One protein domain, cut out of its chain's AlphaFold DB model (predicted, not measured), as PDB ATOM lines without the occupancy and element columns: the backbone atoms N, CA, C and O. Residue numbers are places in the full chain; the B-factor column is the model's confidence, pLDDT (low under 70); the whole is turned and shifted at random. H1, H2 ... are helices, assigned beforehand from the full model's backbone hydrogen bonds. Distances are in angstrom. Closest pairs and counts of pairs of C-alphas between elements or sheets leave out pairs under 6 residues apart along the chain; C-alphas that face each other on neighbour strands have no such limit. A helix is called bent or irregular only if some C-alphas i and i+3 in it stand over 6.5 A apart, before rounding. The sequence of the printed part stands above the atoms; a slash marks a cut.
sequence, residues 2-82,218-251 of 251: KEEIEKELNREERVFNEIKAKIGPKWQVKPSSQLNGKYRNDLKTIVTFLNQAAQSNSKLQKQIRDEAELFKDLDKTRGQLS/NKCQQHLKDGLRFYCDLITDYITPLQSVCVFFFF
ATOM      1  N   LYS A   2     -29.219  -6.407 -44.287       71.12
ATOM      2  CA  LYS A   2     -28.161  -7.450 -44.237       71.12
ATOM      3  C   LYS A   2     -26.752  -6.841 -44.216       71.12
ATOM      4  O   LYS A   2     -25.970  -7.119 -43.316       71.12
ATOM      5  N   GLU A   3     -26.481  -5.960 -45.173       76.06
ATOM      6  CA  GLU A   3     -25.192  -5.269 -45.317       76.06
ATOM      7  C   GLU A   3     -24.849  -4.385 -44.115       76.06
ATOM      8  O   GLU A   3     -23.684  -4.170 -43.810       76.06
ATOM      9  N   GLU A   4     -25.861  -3.888 -43.412       76.38
ATOM     10  CA  GLU A   4     -25.710  -2.984 -42.275       76.38
ATOM     11  C   GLU A   4     -25.342  -3.759 -41.004       76.38
ATOM     12  O   GLU A   4     -24.383  -3.403 -40.326       76.38
ATOM     13  N   ILE A   5     -26.013  -4.891 -40.758       74.06
ATOM     14  CA  ILE A   5     -25.678  -5.819 -39.668       74.06
ATOM     15  C   ILE A   5     -24.306  -6.466 -39.915       74.06
ATOM     16  O   ILE A   5     -23.491  -6.559 -39.000       74.06
ATOM     17  N   GLU A   6     -24.003  -6.873 -41.154       78.75
ATOM     18  CA  GLU A   6     -22.679  -7.403 -41.508       78.75
ATOM     19  C   GLU A   6     -21.574  -6.355 -41.336       78.75
ATOM     20  O   GLU A   6     -20.491  -6.683 -40.849       78.75
ATOM     21  N   LYS A   7     -21.834  -5.095 -41.700       82.00
ATOM     22  CA  LYS A   7     -20.885  -3.995 -41.516       82.00
ATOM     23  C   LYS A   7     -20.594  -3.743 -40.040       82.00
ATOM     24  O   LYS A   7     -19.424  -3.566 -39.704       82.00
ATOM     25  N   GLU A   8     -21.605  -3.773 -39.177       78.19
ATOM     26  CA  GLU A   8     -21.417  -3.542 -37.741       78.19
ATOM     27  C   GLU A   8     -20.683  -4.709 -37.060       78.19
ATOM     28  O   GLU A   8     -19.712  -4.489 -36.338       78.19
ATOM     29  N   LEU A   9     -21.024  -5.956 -37.413       78.94
ATOM     30  CA  LEU A   9     -20.297  -7.151 -36.959       78.94
ATOM     31  C   LEU A   9     -18.820  -7.131 -37.390       78.94
ATOM     32  O   LEU A   9     -17.933  -7.484 -36.616       78.94
ATOM     33  N   ASN A  10     -18.537  -6.710 -38.626       82.19
ATOM     34  CA  ASN A  10     -17.166  -6.591 -39.129       82.19
ATOM     35  C   ASN A  10     -16.406  -5.433 -38.462       82.19
ATOM     36  O   ASN A  10     -15.192  -5.519 -38.262       82.19
ATOM     37  N   ARG A  11     -17.104  -4.335 -38.144       81.44
ATOM     38  CA  ARG A  11     -16.530  -3.171 -37.464       81.44
ATOM     39  C   ARG A  11     -16.080  -3.539 -36.056       81.44
ATOM     40  O   ARG A  11     -14.945  -3.230 -35.703       81.44
ATOM     41  N   GLU A  12     -16.922  -4.207 -35.278       80.38
ATOM     42  CA  GLU A  12     -16.547  -4.610 -33.923       80.38
ATOM     43  C   GLU A  12     -15.429  -5.655 -33.918       80.38
ATOM     44  O   GLU A  12     -14.463  -5.496 -33.173       80.38
ATOM     45  N   GLU A  13     -15.471  -6.645 -34.814       80.62
ATOM     46  CA  GLU A  13     -14.415  -7.659 -34.903       80.62
ATOM     47  C   GLU A  13     -13.050  -7.024 -35.231       80.62
ATOM     48  O   GLU A  13     -12.011  -7.417 -34.692       80.62
ATOM     49  N   ARG A  14     -13.047  -5.977 -36.065       82.12
ATOM     50  CA  ARG A  14     -11.849  -5.179 -36.347       82.12
ATOM     51  C   ARG A  14     -11.358  -4.423 -35.110       82.12
ATOM     52  O   ARG A  14     -10.170  -4.498 -34.802       82.12
ATOM     53  N   VAL A  15     -12.247  -3.728 -34.399       80.75
ATOM     54  CA  VAL A  15     -11.898  -2.974 -33.180       80.75
ATOM     55  C   VAL A  15     -11.352  -3.911 -32.097       80.75
ATOM     56  O   VAL A  15     -10.327  -3.612 -31.485       80.75
ATOM     57  N   PHE A  16     -11.956  -5.087 -31.915       80.38
ATOM     58  CA  PHE A  16     -11.466  -6.108 -30.991       80.38
ATOM     59  C   PHE A  16     -10.038  -6.557 -31.329       80.38
ATOM     60  O   PHE A  16      -9.177  -6.628 -30.448       80.38
ATOM     61  N   ASN A  17      -9.756  -6.822 -32.609       81.50
ATOM     62  CA  ASN A  17      -8.425  -7.229 -33.063       81.50
ATOM     63  C   ASN A  17      -7.376  -6.120 -32.868       81.50
ATOM     64  O   ASN A  17      -6.258  -6.407 -32.433       81.50
ATOM     65  N   GLU A  18      -7.736  -4.858 -33.120       84.38
ATOM     66  CA  GLU A  18      -6.865  -3.698 -32.880       84.38
ATOM     67  C   GLU A  18      -6.539  -3.521 -31.385       84.38
ATOM     68  O   GLU A  18      -5.394  -3.230 -31.025       84.38
ATOM     69  N   ILE A  19      -7.511  -3.737 -30.493       79.50
ATOM     70  CA  ILE A  19      -7.309  -3.619 -29.043       79.50
ATOM     71  C   ILE A  19      -6.488  -4.794 -28.492       79.50
ATOM     72  O   ILE A  19      -5.547  -4.588 -27.716       79.50
ATOM     73  N   LYS A  20      -6.777  -6.024 -28.934       79.62
ATOM     74  CA  LYS A  20      -6.006  -7.219 -28.565       79.62
ATOM     75  C   LYS A  20      -4.536  -7.093 -28.975       79.62
ATOM     76  O   LYS A  20      -3.658  -7.473 -28.203       79.62
ATOM     77  N   ALA A  21      -4.264  -6.513 -30.147       81.56
ATOM     78  CA  ALA A  21      -2.905  -6.240 -30.609       81.56
ATOM     79  C   ALA A  21      -2.154  -5.242 -29.705       81.56
ATOM     80  O   ALA A  21      -0.951  -5.391 -29.507       81.56
ATOM     81  N   LYS A  22      -2.851  -4.253 -29.124       83.19
ATOM     82  CA  LYS A  22      -2.251  -3.239 -28.235       83.19
ATOM     83  C   LYS A  22      -2.025  -3.725 -26.799       83.19
ATOM     84  O   LYS A  22      -1.046  -3.325 -26.180       83.19
ATOM     85  N   ILE A  23      -2.925  -4.546 -26.253       79.12
ATOM     86  CA  ILE A  23      -2.902  -4.945 -24.829       79.12
ATOM     87  C   ILE A  23      -2.223  -6.310 -24.613       79.12
ATOM     88  O   ILE A  23      -1.726  -6.601 -23.521       79.12
ATOM     89  N   GLY A  24      -2.122  -7.128 -25.662       75.69
ATOM     90  CA  GLY A  24      -1.360  -8.372 -25.640       75.69
ATOM     91  C   GLY A  24      -1.962  -9.448 -24.717       75.69
ATOM     92  O   GLY A  24      -3.176  -9.483 -24.503       75.69
ATOM     93  N   PRO A  25      -1.144 -10.359 -24.153       70.25
ATOM     94  CA  PRO A  25      -1.615 -11.595 -23.511       70.25
ATOM     95  C   PRO A  25      -2.355 -11.400 -22.175       70.25
ATOM     96  O   PRO A  25      -2.889 -12.363 -21.631       70.25
ATOM     97  N   LYS A  26      -2.412 -10.171 -21.639       72.62
ATOM     98  CA  LYS A  26      -3.194  -9.841 -20.433       72.62
ATOM     99  C   LYS A  26      -4.695  -9.701 -20.716       72.62
ATOM    100  O   LYS A  26      -5.493  -9.704 -19.784       72.62
ATOM    101  N   TRP A  27      -5.089  -9.590 -21.985       73.50
ATOM    102  CA  TRP A  27      -6.487  -9.505 -22.395       73.50
ATOM    103  C   TRP A  27      -7.100 -10.911 -22.509       73.50
ATOM    104  O   TRP A  27      -6.889 -11.608 -23.501       73.50
ATOM    105  N   GLN A  28      -7.867 -11.332 -21.497       72.00
ATOM    106  CA  GLN A  28      -8.505 -12.661 -21.429       72.00
ATOM    107  C   GLN A  28     -10.002 -12.669 -21.807       72.00
ATOM    108  O   GLN A  28     -10.721 -13.615 -21.487       72.00
ATOM    109  N   VAL A  29     -10.506 -11.634 -22.489       75.50
ATOM    110  CA  VAL A  29     -11.901 -11.624 -22.973       75.50
ATOM    111  C   VAL A  29     -12.060 -12.610 -24.135       75.50
ATOM    112  O   VAL A  29     -11.165 -12.744 -24.977       75.50
ATOM    113  N   LYS A  30     -13.210 -13.295 -24.190       75.00
ATOM    114  CA  LYS A  30     -13.556 -14.213 -25.286       75.00
ATOM    115  C   LYS A  30     -13.455 -13.501 -26.650       75.00
ATOM    116  O   LYS A  30     -13.875 -12.350 -26.742       75.00
ATOM    117  N   PRO A  31     -12.932 -14.159 -27.703       74.88
ATOM    118  CA  PRO A  31     -12.818 -13.557 -29.029       74.88
ATOM    119  C   PRO A  31     -14.173 -13.156 -29.616       74.88
ATOM    120  O   PRO A  31     -15.095 -13.976 -29.649       74.88
ATOM    121  N   SER A  32     -14.268 -11.946 -30.169       73.00
ATOM    122  CA  SER A  32     -15.479 -11.470 -30.848       73.00
ATOM    123  C   SER A  32     -15.908 -12.357 -32.012       73.00
ATOM    124  O   SER A  32     -17.097 -12.540 -32.240       73.00
ATOM    125  N   SER A  33     -14.968 -13.020 -32.690       71.56
ATOM    126  CA  SER A  33     -15.271 -14.003 -33.738       71.56
ATOM    127  C   SER A  33     -16.127 -15.178 -33.241       71.56
ATOM    128  O   SER A  33     -16.978 -15.684 -33.974       71.56
ATOM    129  N   GLN A  34     -15.956 -15.593 -31.981       75.62
ATOM    130  CA  GLN A  34     -16.737 -16.670 -31.370       75.62
ATOM    131  C   GLN A  34     -18.133 -16.190 -30.946       75.62
ATOM    132  O   GLN A  34     -19.090 -16.961 -30.997       75.62
ATOM    133  N   LEU A  35     -18.260 -14.919 -30.563       75.75
ATOM    134  CA  LEU A  35     -19.514 -14.317 -30.116       75.75
ATOM    135  C   LEU A  35     -20.397 -13.883 -31.297       75.75
ATOM    136  O   LEU A  35     -21.589 -14.184 -31.334       75.75
ATOM    137  N   ASN A  36     -19.774 -13.305 -32.323       79.75
ATOM    138  CA  ASN A  36     -20.407 -12.899 -33.577       79.75
ATOM    139  C   ASN A  36     -20.777 -14.094 -34.467       79.75
ATOM    140  O   ASN A  36     -21.619 -13.969 -35.357       79.75
ATOM    141  N   GLY A  37     -20.186 -15.271 -34.225       80.62
ATOM    142  CA  GLY A  37     -20.459 -16.492 -34.983       80.62
ATOM    143  C   GLY A  37     -21.935 -16.905 -34.968       80.62
ATOM    144  O   GLY A  37     -22.464 -17.301 -36.007       80.62
ATOM    145  N   LYS A  38     -22.627 -16.744 -33.829       83.12
ATOM    146  CA  LYS A  38     -24.068 -17.025 -33.722       83.12
ATOM    147  C   LYS A  38     -24.881 -16.085 -34.622       83.12
ATOM    148  O   LYS A  38     -25.654 -16.559 -35.445       83.12
ATOM    149  N   TYR A  39     -24.627 -14.778 -34.549       81.12
ATOM    150  CA  TYR A  39     -25.343 -13.770 -35.344       81.12
ATOM    151  C   TYR A  39     -25.096 -13.918 -36.847       81.12
ATOM    152  O   TYR A  39     -26.014 -13.760 -37.649       81.12
ATOM    153  N   ARG A  40     -23.874 -14.293 -37.250       82.88
ATOM    154  CA  ARG A  40     -23.566 -14.614 -38.654       82.88
ATOM    155  C   ARG A  40     -24.338 -15.843 -39.142       82.88
ATOM    156  O   ARG A  40     -24.746 -15.872 -40.302       82.88
ATOM    157  N   ASN A  41     -24.540 -16.849 -38.292       85.81
ATOM    158  CA  ASN A  41     -25.350 -18.019 -38.635       85.81
ATOM    159  C   ASN A  41     -26.841 -17.673 -38.711       85.81
ATOM    160  O   ASN A  41     -27.489 -18.050 -39.685       85.81
ATOM    161  N   ASP A  42     -27.361 -16.894 -37.763       84.25
ATOM    162  CA  ASP A  42     -28.749 -16.414 -37.784       84.25
ATOM    163  C   ASP A  42     -29.022 -15.595 -39.062       84.25
ATOM    164  O   ASP A  42     -30.009 -15.824 -39.763       84.25
ATOM    165  N   LEU A  43     -28.082 -14.731 -39.462       84.81
ATOM    166  CA  LEU A  43     -28.157 -13.955 -40.702       84.81
ATOM    167  C   LEU A  43     -28.134 -14.841 -41.962       84.81
ATOM    168  O   LEU A  43     -28.898 -14.596 -42.898       84.81
ATOM    169  N   LYS A  44     -27.321 -15.906 -41.996       88.19
ATOM    170  CA  LYS A  44     -27.345 -16.897 -43.092       88.19
ATOM    171  C   LYS A  44     -28.684 -17.633 -43.176       88.19
ATOM    172  O   LYS A  44     -29.182 -17.865 -44.280       88.19
ATOM    173  N   THR A  45     -29.273 -17.979 -42.034       88.50
ATOM    174  CA  THR A  45     -30.584 -18.637 -41.964       88.50
ATOM    175  C   THR A  45     -31.678 -17.727 -42.520       88.50
ATOM    176  O   THR A  45     -32.418 -18.145 -43.409       88.50
ATOM    177  N   ILE A  46     -31.710 -16.452 -42.112       88.00
ATOM    178  CA  ILE A  46     -32.654 -15.451 -42.639       88.00
ATOM    179  C   ILE A  46     -32.506 -15.305 -44.160       88.00
ATOM    180  O   ILE A  46     -33.498 -15.323 -44.885       88.00
ATOM    181  N   VAL A  47     -31.275 -15.213 -44.676       88.75
ATOM    182  CA  VAL A  47     -31.025 -15.140 -46.128       88.75
ATOM    183  C   VAL A  47     -31.536 -16.389 -46.852       88.75
ATOM    184  O   VAL A  47     -32.111 -16.286 -47.935       88.75
ATOM    185  N   THR A  48     -31.368 -17.568 -46.255       91.62
ATOM    186  CA  THR A  48     -31.876 -18.826 -46.821       91.62
ATOM    187  C   THR A  48     -33.402 -18.815 -46.905       91.62
ATOM    188  O   THR A  48     -33.953 -19.115 -47.965       91.62
ATOM    189  N   PHE A  49     -34.078 -18.388 -45.838       91.50
ATOM    190  CA  PHE A  49     -35.531 -18.225 -45.813       91.50
ATOM    191  C   PHE A  49     -36.024 -17.209 -46.849       91.50
ATOM    192  O   PHE A  49     -36.975 -17.489 -47.576       91.50
ATOM    193  N   LEU A  50     -35.343 -16.068 -46.999       90.81
ATOM    194  CA  LEU A  50     -35.683 -15.064 -48.011       90.81
ATOM    195  C   LEU A  50     -35.519 -15.595 -49.442       90.81
ATOM    196  O   LEU A  50     -36.374 -15.340 -50.289       90.81
ATOM    197  N   ASN A  51     -34.467 -16.369 -49.714       92.56
ATOM    198  CA  ASN A  51     -34.262 -16.990 -51.024       92.56
ATOM    199  C   ASN A  51     -35.353 -18.023 -51.345       92.56
ATOM    200  O   ASN A  51     -35.868 -18.052 -52.464       92.56
ATOM    201  N   GLN A  52     -35.737 -18.850 -50.368       92.62
ATOM    202  CA  GLN A  52     -36.842 -19.802 -50.521       92.62
ATOM    203  C   GLN A  52     -38.174 -19.079 -50.752       92.62
ATOM    204  O   GLN A  52     -38.920 -19.435 -51.666       92.62
ATOM    205  N   ALA A  53     -38.442 -18.018 -49.988       91.94
ATOM    206  CA  ALA A  53     -39.632 -17.193 -50.153       91.94
ATOM    207  C   ALA A  53     -39.670 -16.513 -51.532       91.94
ATOM    208  O   ALA A  53     -40.710 -16.509 -52.184       91.94
ATOM    209  N   ALA A  54     -38.535 -16.019 -52.039       92.75
ATOM    210  CA  ALA A  54     -38.444 -15.437 -53.380       92.75
ATOM    211  C   ALA A  54     -38.784 -16.454 -54.485       92.75
ATOM    212  O   ALA A  54     -39.523 -16.136 -55.421       92.75
ATOM    213  N   GLN A  55     -38.297 -17.694 -54.367       93.06
ATOM    214  CA  GLN A  55     -38.647 -18.768 -55.302       93.06
ATOM    215  C   GLN A  55     -40.135 -19.130 -55.226       93.06
ATOM    216  O   GLN A  55     -40.775 -19.298 -56.266       93.06
ATOM    217  N   SER A  56     -40.691 -19.223 -54.016       92.06
ATOM    218  CA  SER A  56     -42.116 -19.497 -53.799       92.06
ATOM    219  C   SER A  56     -43.000 -18.393 -54.388       92.06
ATOM    220  O   SER A  56     -43.899 -18.675 -55.180       92.06
ATOM    221  N   ASN A  57     -42.675 -17.124 -54.124       92.50
ATOM    222  CA  ASN A  57     -43.398 -15.977 -54.673       92.50
ATOM    223  C   ASN A  57     -43.339 -15.934 -56.200       92.50
ATOM    224  O   ASN A  57     -44.340 -15.622 -56.839       92.50
ATOM    225  N   SER A  58     -42.197 -16.275 -56.805       93.75
ATOM    226  CA  SER A  58     -42.078 -16.355 -58.264       93.75
ATOM    227  C   SER A  58     -43.018 -17.415 -58.850       93.75
ATOM    228  O   SER A  58     -43.687 -17.159 -59.851       93.75
ATOM    229  N   LYS A  59     -43.127 -18.585 -58.203       92.06
ATOM    230  CA  LYS A  59     -44.082 -19.633 -58.600       92.06
ATOM    231  C   LYS A  59     -45.527 -19.155 -58.455       92.06
ATOM    232  O   LYS A  59     -46.284 -19.269 -59.414       92.06
ATOM    233  N   LEU A  60     -45.873 -18.554 -57.317       92.69
ATOM    234  CA  LEU A  60     -47.215 -18.030 -57.055       92.69
ATOM    235  C   LEU A  60     -47.609 -16.934 -58.060       92.69
ATOM    236  O   LEU A  60     -48.705 -16.959 -58.608       92.69
ATOM    237  N   GLN A  61     -46.702 -16.008 -58.384       92.25
ATOM    238  CA  GLN A  61     -46.948 -14.968 -59.391       92.25
ATOM    239  C   GLN A  61     -47.131 -15.519 -60.808       92.25
ATOM    240  O   GLN A  61     -47.809 -14.893 -61.624       92.25
ATOM    241  N   LYS A  62     -46.474 -16.633 -61.151       92.19
ATOM    242  CA  LYS A  62     -46.714 -17.314 -62.429       92.19
ATOM    243  C   LYS A  62     -48.087 -17.974 -62.426       92.19
ATOM    244  O   LYS A  62     -48.871 -17.677 -63.312       92.19
ATOM    245  N   GLN A  63     -48.415 -18.728 -61.375       89.50
ATOM    246  CA  GLN A  63     -49.730 -19.363 -61.219       89.50
ATOM    247  C   GLN A  63     -50.879 -18.352 -61.309       89.50
ATOM    248  O   GLN A  63     -51.802 -18.553 -62.087       89.50
ATOM    249  N   ILE A  64     -50.786 -17.222 -60.600       89.69
ATOM    250  CA  ILE A  64     -51.810 -16.166 -60.652       89.69
ATOM    251  C   ILE A  64     -51.948 -15.578 -62.064       89.69
ATOM    252  O   ILE A  64     -53.057 -15.265 -62.483       89.69
ATOM    253  N   ARG A  65     -50.844 -15.420 -62.808       90.25
ATOM    254  CA  ARG A  65     -50.887 -14.930 -64.196       90.25
ATOM    255  C   ARG A  65     -51.525 -15.936 -65.142       90.25
ATOM    256  O   ARG A  65     -52.368 -15.541 -65.939       90.25
ATOM    257  N   ASP A  66     -51.141 -17.201 -65.037       88.75
ATOM    258  CA  ASP A  66     -51.663 -18.274 -65.887       88.75
ATOM    259  C   ASP A  66     -53.168 -18.495 -65.642       88.75
ATOM    260  O   ASP A  66     -53.910 -18.865 -66.547       88.75
ATOM    261  N   GLU A  67     -53.634 -18.218 -64.421       87.62
ATOM    262  CA  GLU A  67     -55.031 -18.368 -63.997       87.62
ATOM    263  C   GLU A  67     -55.829 -17.054 -64.041       87.62
ATOM    264  O   GLU A  67     -57.013 -17.040 -63.709       87.62
ATOM    265  N   ALA A  68     -55.227 -15.951 -64.498       86.00
ATOM    266  CA  ALA A  68     -55.859 -14.631 -64.480       86.00
ATOM    267  C   ALA A  68     -57.160 -14.583 -65.295       86.00
ATOM    268  O   ALA A  68     -58.129 -13.954 -64.875       86.00
ATOM    269  N   GLU A  69     -57.207 -15.273 -66.439       83.00
ATOM    270  CA  GLU A  69     -58.422 -15.357 -67.259       83.00
ATOM    271  C   GLU A  69     -59.542 -16.139 -66.554       83.00
ATOM    272  O   GLU A  69     -60.698 -15.735 -66.628       83.00
ATOM    273  N   LEU A  70     -59.209 -17.192 -65.794       83.25
ATOM    274  CA  LEU A  70     -60.184 -17.941 -64.988       83.25
ATOM    275  C   LEU A  70     -60.746 -17.083 -63.848       83.25
ATOM    276  O   LEU A  70     -61.922 -17.190 -63.509       83.25
ATOM    277  N   PHE A  71     -59.928 -16.206 -63.260       85.75
ATOM    278  CA  PHE A  71     -60.379 -15.318 -62.188       85.75
ATOM    279  C   PHE A  71     -61.287 -14.188 -62.682       85.75
ATOM    280  O   PHE A  71     -62.177 -13.778 -61.941       85.75
ATOM    281  N   LYS A  72     -61.152 -13.734 -63.936       84.25
ATOM    282  CA  LYS A  72     -62.081 -12.745 -64.519       84.25
ATOM    283  C   LYS A  72     -63.525 -13.238 -64.552       84.25
ATOM    284  O   LYS A  72     -64.449 -12.431 -64.468       84.25
ATOM    285  N   ASP A  73     -63.736 -14.547 -64.675       79.50
ATOM    286  CA  ASP A  73     -65.080 -15.120 -64.640       79.50
ATOM    287  C   ASP A  73     -65.726 -15.010 -63.252       79.50
ATOM    288  O   ASP A  73     -66.948 -14.898 -63.164       79.50
ATOM    289  N   LEU A  74     -64.926 -14.970 -62.180       81.62
ATOM    290  CA  LEU A  74     -65.408 -14.782 -60.807       81.62
ATOM    291  C   LEU A  74     -65.820 -13.332 -60.511       81.62
ATOM    292  O   LEU A  74     -66.649 -13.110 -59.632       81.62
ATOM    293  N   ASP A  75     -65.290 -12.363 -61.260       84.75
ATOM    294  CA  ASP A  75     -65.648 -10.940 -61.147       84.75
ATOM    295  C   ASP A  75     -67.002 -10.607 -61.804       84.75
ATOM    296  O   ASP A  75     -67.549  -9.515 -61.624       84.75
ATOM    297  N   LYS A  76     -67.572 -11.536 -62.580       84.44
ATOM    298  CA  LYS A  76     -68.865 -11.336 -63.241       84.44
ATOM    299  C   LYS A  76     -70.007 -11.358 -62.228       84.44
ATOM    300  O   LYS A  76     -70.075 -12.182 -61.319       84.44
ATOM    301  N   THR A  77     -70.991 -10.491 -62.445       84.31
ATOM    302  CA  THR A  77     -72.229 -10.499 -61.655       84.31
ATOM    303  C   THR A  77     -73.073 -11.741 -61.949       84.31
ATOM    304  O   THR A  77     -73.003 -12.336 -63.026       84.31
ATOM    305  N   ARG A  78     -73.961 -12.106 -61.013       79.38
ATOM    306  CA  ARG A  78     -74.884 -13.244 -61.181       79.38
ATOM    307  C   ARG A  78     -75.725 -13.150 -62.464       79.38
ATOM    308  O   ARG A  78     -75.992 -14.181 -63.073       79.38
ATOM    309  N   GLY A  79     -76.118 -11.942 -62.879       78.75
ATOM    310  CA  GLY A  79     -76.846 -11.722 -64.134       78.75
ATOM    311  C   GLY A  79     -76.005 -12.079 -65.361       78.75
ATOM    312  O   GLY A  79     -76.424 -12.891 -66.176       78.75
ATOM    313  N   GLN A  80     -74.768 -11.583 -65.423       83.00
ATOM    314  CA  GLN A  80     -73.833 -11.872 -66.518       83.00
ATOM    315  C   GLN A  80     -73.466 -13.359 -66.605       83.00
ATOM    316  O   GLN A  80     -73.341 -13.900 -67.699       83.00
ATOM    317  N   LEU A  81     -73.326 -14.036 -65.460       82.31
ATOM    318  CA  LEU A  81     -73.116 -15.486 -65.420       82.31
ATOM    319  C   LEU A  81     -74.354 -16.258 -65.896       82.31
ATOM    320  O   LEU A  81     -74.219 -17.259 -66.595       82.31
ATOM    321  N   SER A  82     -75.556 -15.790 -65.549       78.56
ATOM    322  CA  SER A  82     -76.816 -16.383 -66.010       78.56
ATOM    323  C   SER A  82     -77.023 -16.231 -67.515       78.56
ATOM    324  O   SER A  82     -77.594 -17.124 -68.134       78.56
ATOM    325  N   ASN A 218     -59.169 -19.771 -53.942       91.81
ATOM    326  CA  ASN A 218     -59.059 -20.062 -52.511       91.81
ATOM    327  C   ASN A 218     -57.654 -20.553 -52.132       91.81
ATOM    328  O   ASN A 218     -57.090 -20.095 -51.137       91.81
ATOM    329  N   LYS A 219     -57.051 -21.429 -52.947       90.88
ATOM    330  CA  LYS A 219     -55.664 -21.886 -52.754       90.88
ATOM    331  C   LYS A 219     -54.667 -20.727 -52.855       90.88
ATOM    332  O   LYS A 219     -53.827 -20.569 -51.971       90.88
ATOM    333  N   CYS A 220     -54.785 -19.877 -53.876       90.56
ATOM    334  CA  CYS A 220     -53.933 -18.694 -54.025       90.56
ATOM    335  C   CYS A 220     -54.091 -17.725 -52.846       90.56
ATOM    336  O   CYS A 220     -53.100 -17.231 -52.311       90.56
ATOM    337  N   GLN A 221     -55.324 -17.486 -52.396       92.12
ATOM    338  CA  GLN A 221     -55.610 -16.639 -51.243       92.12
ATOM    339  C   GLN A 221     -54.977 -17.197 -49.964       92.12
ATOM    340  O   GLN A 221     -54.424 -16.433 -49.170       92.12
ATOM    341  N   GLN A 222     -55.033 -18.515 -49.761       93.88
ATOM    342  CA  GLN A 222     -54.385 -19.170 -48.630       93.88
ATOM    343  C   GLN A 222     -52.864 -18.989 -48.685       93.88
ATOM    344  O   GLN A 222     -52.281 -18.518 -47.713       93.88
ATOM    345  N   HIS A 223     -52.232 -19.237 -49.836       91.88
ATOM    346  CA  HIS A 223     -50.792 -19.026 -50.010       91.88
ATOM    347  C   HIS A 223     -50.358 -17.575 -49.764       91.88
ATOM    348  O   HIS A 223     -49.309 -17.342 -49.168       91.88
ATOM    349  N   LEU A 224     -51.168 -16.592 -50.172       92.00
ATOM    350  CA  LEU A 224     -50.903 -15.179 -49.888       92.00
ATOM    351  C   LEU A 224     -50.996 -14.861 -48.390       92.00
ATOM    352  O   LEU A 224     -50.150 -14.134 -47.870       92.00
ATOM    353  N   LYS A 225     -51.993 -15.412 -47.685       93.69
ATOM    354  CA  LYS A 225     -52.130 -15.250 -46.228       93.69
ATOM    355  C   LYS A 225     -50.966 -15.890 -45.477       93.69
ATOM    356  O   LYS A 225     -50.408 -15.259 -44.583       93.69
ATOM    357  N   ASP A 226     -50.580 -17.099 -45.869       92.69
ATOM    358  CA  ASP A 226     -49.446 -17.809 -45.278       92.69
ATOM    359  C   ASP A 226     -48.135 -17.056 -45.539       92.69
ATOM    360  O   ASP A 226     -47.318 -16.912 -44.634       92.69
ATOM    361  N   GLY A 227     -47.960 -16.499 -46.743       92.25
ATOM    362  CA  GLY A 227     -46.827 -15.638 -47.079       92.25
ATOM    363  C   GLY A 227     -46.778 -14.371 -46.225       92.25
ATOM    364  O   GLY A 227     -45.727 -14.044 -45.678       92.25
ATOM    365  N   LEU A 228     -47.910 -13.677 -46.053       92.38
ATOM    366  CA  LEU A 228     -47.996 -12.494 -45.190       92.38
ATOM    367  C   LEU A 228     -47.605 -12.835 -43.750       92.38
ATOM    368  O   LEU A 228     -46.768 -12.152 -43.165       92.38
ATOM    369  N   ARG A 229     -48.169 -13.921 -43.210       93.31
ATOM    370  CA  ARG A 229     -47.835 -14.414 -41.875       93.31
ATOM    371  C   ARG A 229     -46.349 -14.741 -41.758       93.31
ATOM    372  O   ARG A 229     -45.708 -14.271 -40.831       93.31
ATOM    373  N   PHE A 230     -45.788 -15.461 -42.726       94.00
ATOM    374  CA  PHE A 230     -44.365 -15.781 -42.757       94.00
ATOM    375  C   PHE A 230     -43.482 -14.526 -42.694       94.00
ATOM    376  O   PHE A 230     -42.516 -14.505 -41.938       94.00
ATOM    377  N   TYR A 231     -43.802 -13.465 -43.444       92.56
ATOM    378  CA  TYR A 231     -43.027 -12.221 -43.378       92.56
ATOM    379  C   TYR A 231     -43.206 -11.489 -42.042       92.56
ATOM    380  O   TYR A 231     -42.232 -10.940 -41.528       92.56
ATOM    381  N   CYS A 232     -44.408 -11.502 -41.459       91.56
ATOM    382  CA  CYS A 232     -44.644 -10.967 -40.116       91.56
ATOM    383  C   CYS A 232     -43.824 -11.715 -39.054       91.56
ATOM    384  O   CYS A 232     -43.146 -11.069 -38.251       91.56
ATOM    385  N   ASP A 233     -43.831 -13.046 -39.090       92.12
ATOM    386  CA  ASP A 233     -43.086 -13.909 -38.168       92.12
ATOM    387  C   ASP A 233     -41.569 -13.719 -38.374       92.12
ATOM    388  O   ASP A 233     -40.819 -13.527 -37.420       92.12
ATOM    389  N   LEU A 234     -41.096 -13.637 -39.627       90.81
ATOM    390  CA  LEU A 234     -39.685 -13.380 -39.941       90.81
ATOM    391  C   LEU A 234     -39.200 -12.032 -39.380       90.81
ATOM    392  O   LEU A 234     -38.081 -11.928 -38.869       90.81
ATOM    393  N   ILE A 235     -40.030 -10.991 -39.470       87.69
ATOM    394  CA  ILE A 235     -39.705  -9.669 -38.924       87.69
ATOM    395  C   ILE A 235     -39.694  -9.700 -37.393       87.69
ATOM    396  O   ILE A 235     -38.765  -9.169 -36.777       87.69
ATOM    397  N   THR A 236     -40.708 -10.315 -36.787       88.06
ATOM    398  CA  THR A 236     -40.938 -10.279 -35.337       88.06
ATOM    399  C   THR A 236     -39.965 -11.178 -34.579       88.06
ATOM    400  O   THR A 236     -39.365 -10.734 -33.603       88.06
ATOM    401  N   ASP A 237     -39.741 -12.400 -35.063       86.38
ATOM    402  CA  ASP A 237     -39.033 -13.440 -34.308       86.38
ATOM    403  C   ASP A 237     -37.539 -13.514 -34.637       86.38
ATOM    404  O   ASP A 237     -36.744 -13.987 -33.823       86.38
ATOM    405  N   TYR A 238     -37.130 -13.036 -35.817       83.06
ATOM    406  CA  TYR A 238     -35.744 -13.160 -36.279       83.06
ATOM    407  C   TYR A 238     -35.070 -11.808 -36.492       83.06
ATOM    408  O   TYR A 238     -34.002 -11.557 -35.932       83.06
ATOM    409  N   ILE A 239     -35.673 -10.916 -37.280       83.69
ATOM    410  CA  ILE A 239     -35.017  -9.661 -37.676       83.69
ATOM    411  C   ILE A 239     -34.967  -8.660 -36.517       83.69
ATOM    412  O   ILE A 239     -33.892  -8.145 -36.210       83.69
ATOM    413  N   THR A 240     -36.097  -8.395 -35.858       84.88
ATOM    414  CA  THR A 240     -36.174  -7.401 -34.772       84.88
ATOM    415  C   THR A 240     -35.288  -7.769 -33.572       84.88
ATOM    416  O   THR A 240     -34.561  -6.896 -33.081       84.88
ATOM    417  N   PRO A 241     -35.245  -9.040 -33.117       84.31
ATOM    418  CA  PRO A 241     -34.336  -9.453 -32.053       84.31
ATOM    419  C   PRO A 241     -32.871  -9.350 -32.475       84.31
ATOM    420  O   PRO A 241     -32.056  -8.848 -31.707       84.31
ATOM    421  N   LEU A 242     -32.529  -9.751 -33.706       82.00
ATOM    422  CA  LEU A 242     -31.158  -9.653 -34.212       82.00
ATOM    423  C   LEU A 242     -30.684  -8.194 -34.286       82.00
ATOM    424  O   LEU A 242     -29.571  -7.891 -33.864       82.00
ATOM    425  N   GLN A 243     -31.537  -7.281 -34.759       79.94
ATOM    426  CA  GLN A 243     -31.243  -5.847 -34.775       79.94
ATOM    427  C   GLN A 243     -31.069  -5.286 -33.363       79.94
ATOM    428  O   GLN A 243     -30.087  -4.595 -33.104       79.94
ATOM    429  N   SER A 244     -31.980  -5.615 -32.444       79.12
ATOM    430  CA  SER A 244     -31.922  -5.147 -31.054       79.12
ATOM    431  C   SER A 244     -30.652  -5.621 -30.352       79.12
ATOM    432  O   SER A 244     -30.001  -4.844 -29.662       79.12
ATOM    433  N   VAL A 245     -30.263  -6.881 -30.567       76.25
ATOM    434  CA  VAL A 245     -29.038  -7.439 -29.994       76.25
ATOM    435  C   VAL A 245     -27.800  -6.798 -30.607       76.25
ATOM    436  O   VAL A 245     -26.910  -6.427 -29.859       76.25
ATOM    437  N   CYS A 246     -27.725  -6.606 -31.927       68.81
ATOM    438  CA  CYS A 246     -26.580  -5.919 -32.528       68.81
ATOM    439  C   CYS A 246     -26.452  -4.473 -32.026       68.81
ATOM    440  O   CYS A 246     -25.358  -4.058 -31.665       68.81
ATOM    441  N   VAL A 247     -27.552  -3.722 -31.927       66.62
ATOM    442  CA  VAL A 247     -27.529  -2.363 -31.358       66.62
ATOM    443  C   VAL A 247     -27.110  -2.369 -29.882       66.62
ATOM    444  O   VAL A 247     -26.296  -1.540 -29.498       66.62
ATOM    445  N   PHE A 248     -27.611  -3.298 -29.061       59.69
ATOM    446  CA  PHE A 248     -27.280  -3.370 -27.628       59.69
ATOM    447  C   PHE A 248     -25.875  -3.924 -27.351       59.69
ATOM    448  O   PHE A 248     -25.303  -3.653 -26.306       59.69
ATOM    449  N   PHE A 249     -25.330  -4.742 -28.251       58.28
ATOM    450  CA  PHE A 249     -24.021  -5.372 -28.078       58.28
ATOM    451  C   PHE A 249     -22.866  -4.472 -28.548       58.28
ATOM    452  O   PHE A 249     -21.732  -4.650 -28.106       58.28
ATOM    453  N   PHE A 250     -23.144  -3.518 -29.445       55.53
ATOM    454  CA  PHE A 250     -22.149  -2.595 -30.009       55.53
ATOM    455  C   PHE A 250     -22.195  -1.167 -29.437       55.53
ATOM    456  O   PHE A 250     -21.365  -0.343 -29.826       55.53
ATOM    457  N   PHE A 251     -23.107  -0.899 -28.497       46.12
ATOM    458  CA  PHE A 251     -23.135   0.292 -27.637       46.12
ATOM    459  C   PHE A 251     -22.796  -0.077 -26.192       46.12
ATOM    460  O   PHE A 251     -22.114   0.742 -25.536       46.12
TER     461      PHE A 251
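AT A GLANCE: This is residues 2 to 82 and 218 to 251 of the 251 residues of the protein "ALIX_LYPXL_bnd domain-containing protein" of Reticulomyxa filosa (UniProt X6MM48). A long, thin rod of helices is built along H2: H1 folds back beside the first part of H2 as a helical hairpin, and the long helix H5, bent but running nearly straight, lies lengthwise beside H2 with its first arm and reaches H1 with its second. Beyond the last residues of H2, H3 and H4 continue the length as a thin tail; residues 65 to 72, of which 68 to 72 belong to H3, and residues 74 to 80, of which 78 to 80 belong to H4, stick out there, and at the opposite end of the rod residues 21 to 26 of H1 stick out. The printed part has 115 residues with five named helices, H1 to H5 in that order, and no named strand, and its class is all helix. It is extended, with a radius of gyration of the C-alphas of 23.7 A and spans of 87 by 21 by 16 A.

IN THESE COORDINATES: Find C-alpha 32 at (-15.479, -11.470, -30.848); from there H2, residues 32 to 66, runs 50.8 A to C-alpha 66 at (-51.663, -18.274, -65.887), with a kink of 29 degrees near residue 39. H2 is neither bent nor irregular, but only just: C-alphas 35 and 38 are 6.4 A apart. Before it, H1, residues 2 to 26, covers 34.6 A; it has a kink of 58 degrees near residue 20 and is irregular, with C-alphas 22 and 25 9.6 A apart. After H2 come H3, residues 68 to 74, and H4, residues 78 to 82. H5, residues 218 to 250, was assigned as one helix by its hydrogen bonds but is bent, with C-alphas 237 and 240 6.7 A apart. Its arm H5a, residues 218 to 237, starts at C-alpha 218 at (-59.059, -20.062, -52.511) and covers 27.9 A; its arm H5b, residues 240 to 250, covers 15.6 A.

HOW THE PARTS SIT: Start at H2, which touches H1 with residues 32 to 43 alone; in this hairpin the closest C-alphas are those of Glu 13 and Ser 32, 5.7 A apart, at a shallow tilt of 11 degrees, opposite ways. Farther along, H2 touches H5a, closest at the C-alphas of Leu 60 and Cys 220, 7.4 A, at a shallow tilt of 16 degrees, opposite ways. H5b touches residues 5 to 12 of H1, closest at the C-alphas of Glu 12 and Phe 250, 7.1 A, the same way at a shallow tilt of 29 degrees. Helix packing is mostly aligned. H2 and H3 meet only through their link, and H3 and H4 are only just apart, with closest C-alphas 8.1 A from each other. Every O i to N i+4 pair is within hydrogen-bond range in H4, H5a and H5b, against 19 of 21 in H1, 29 of 31 in H2 and 1 of 3 in H3, where 4 of 4 O i to N i+3 pairs are within range.

THE WHOLE: Look for the two C-alphas farthest apart at Lys 26 and Ser 82, 86.8 A. Residues 83 to 217 are not printed, and C-alphas 82 and 218 are 22.6 A apart across this cut. The links H1 to H2, H2 to H3 and H3 to H4 are tight. The mean pLDDT of the printed part is 83.1, and residues 246 to 251 are under 70.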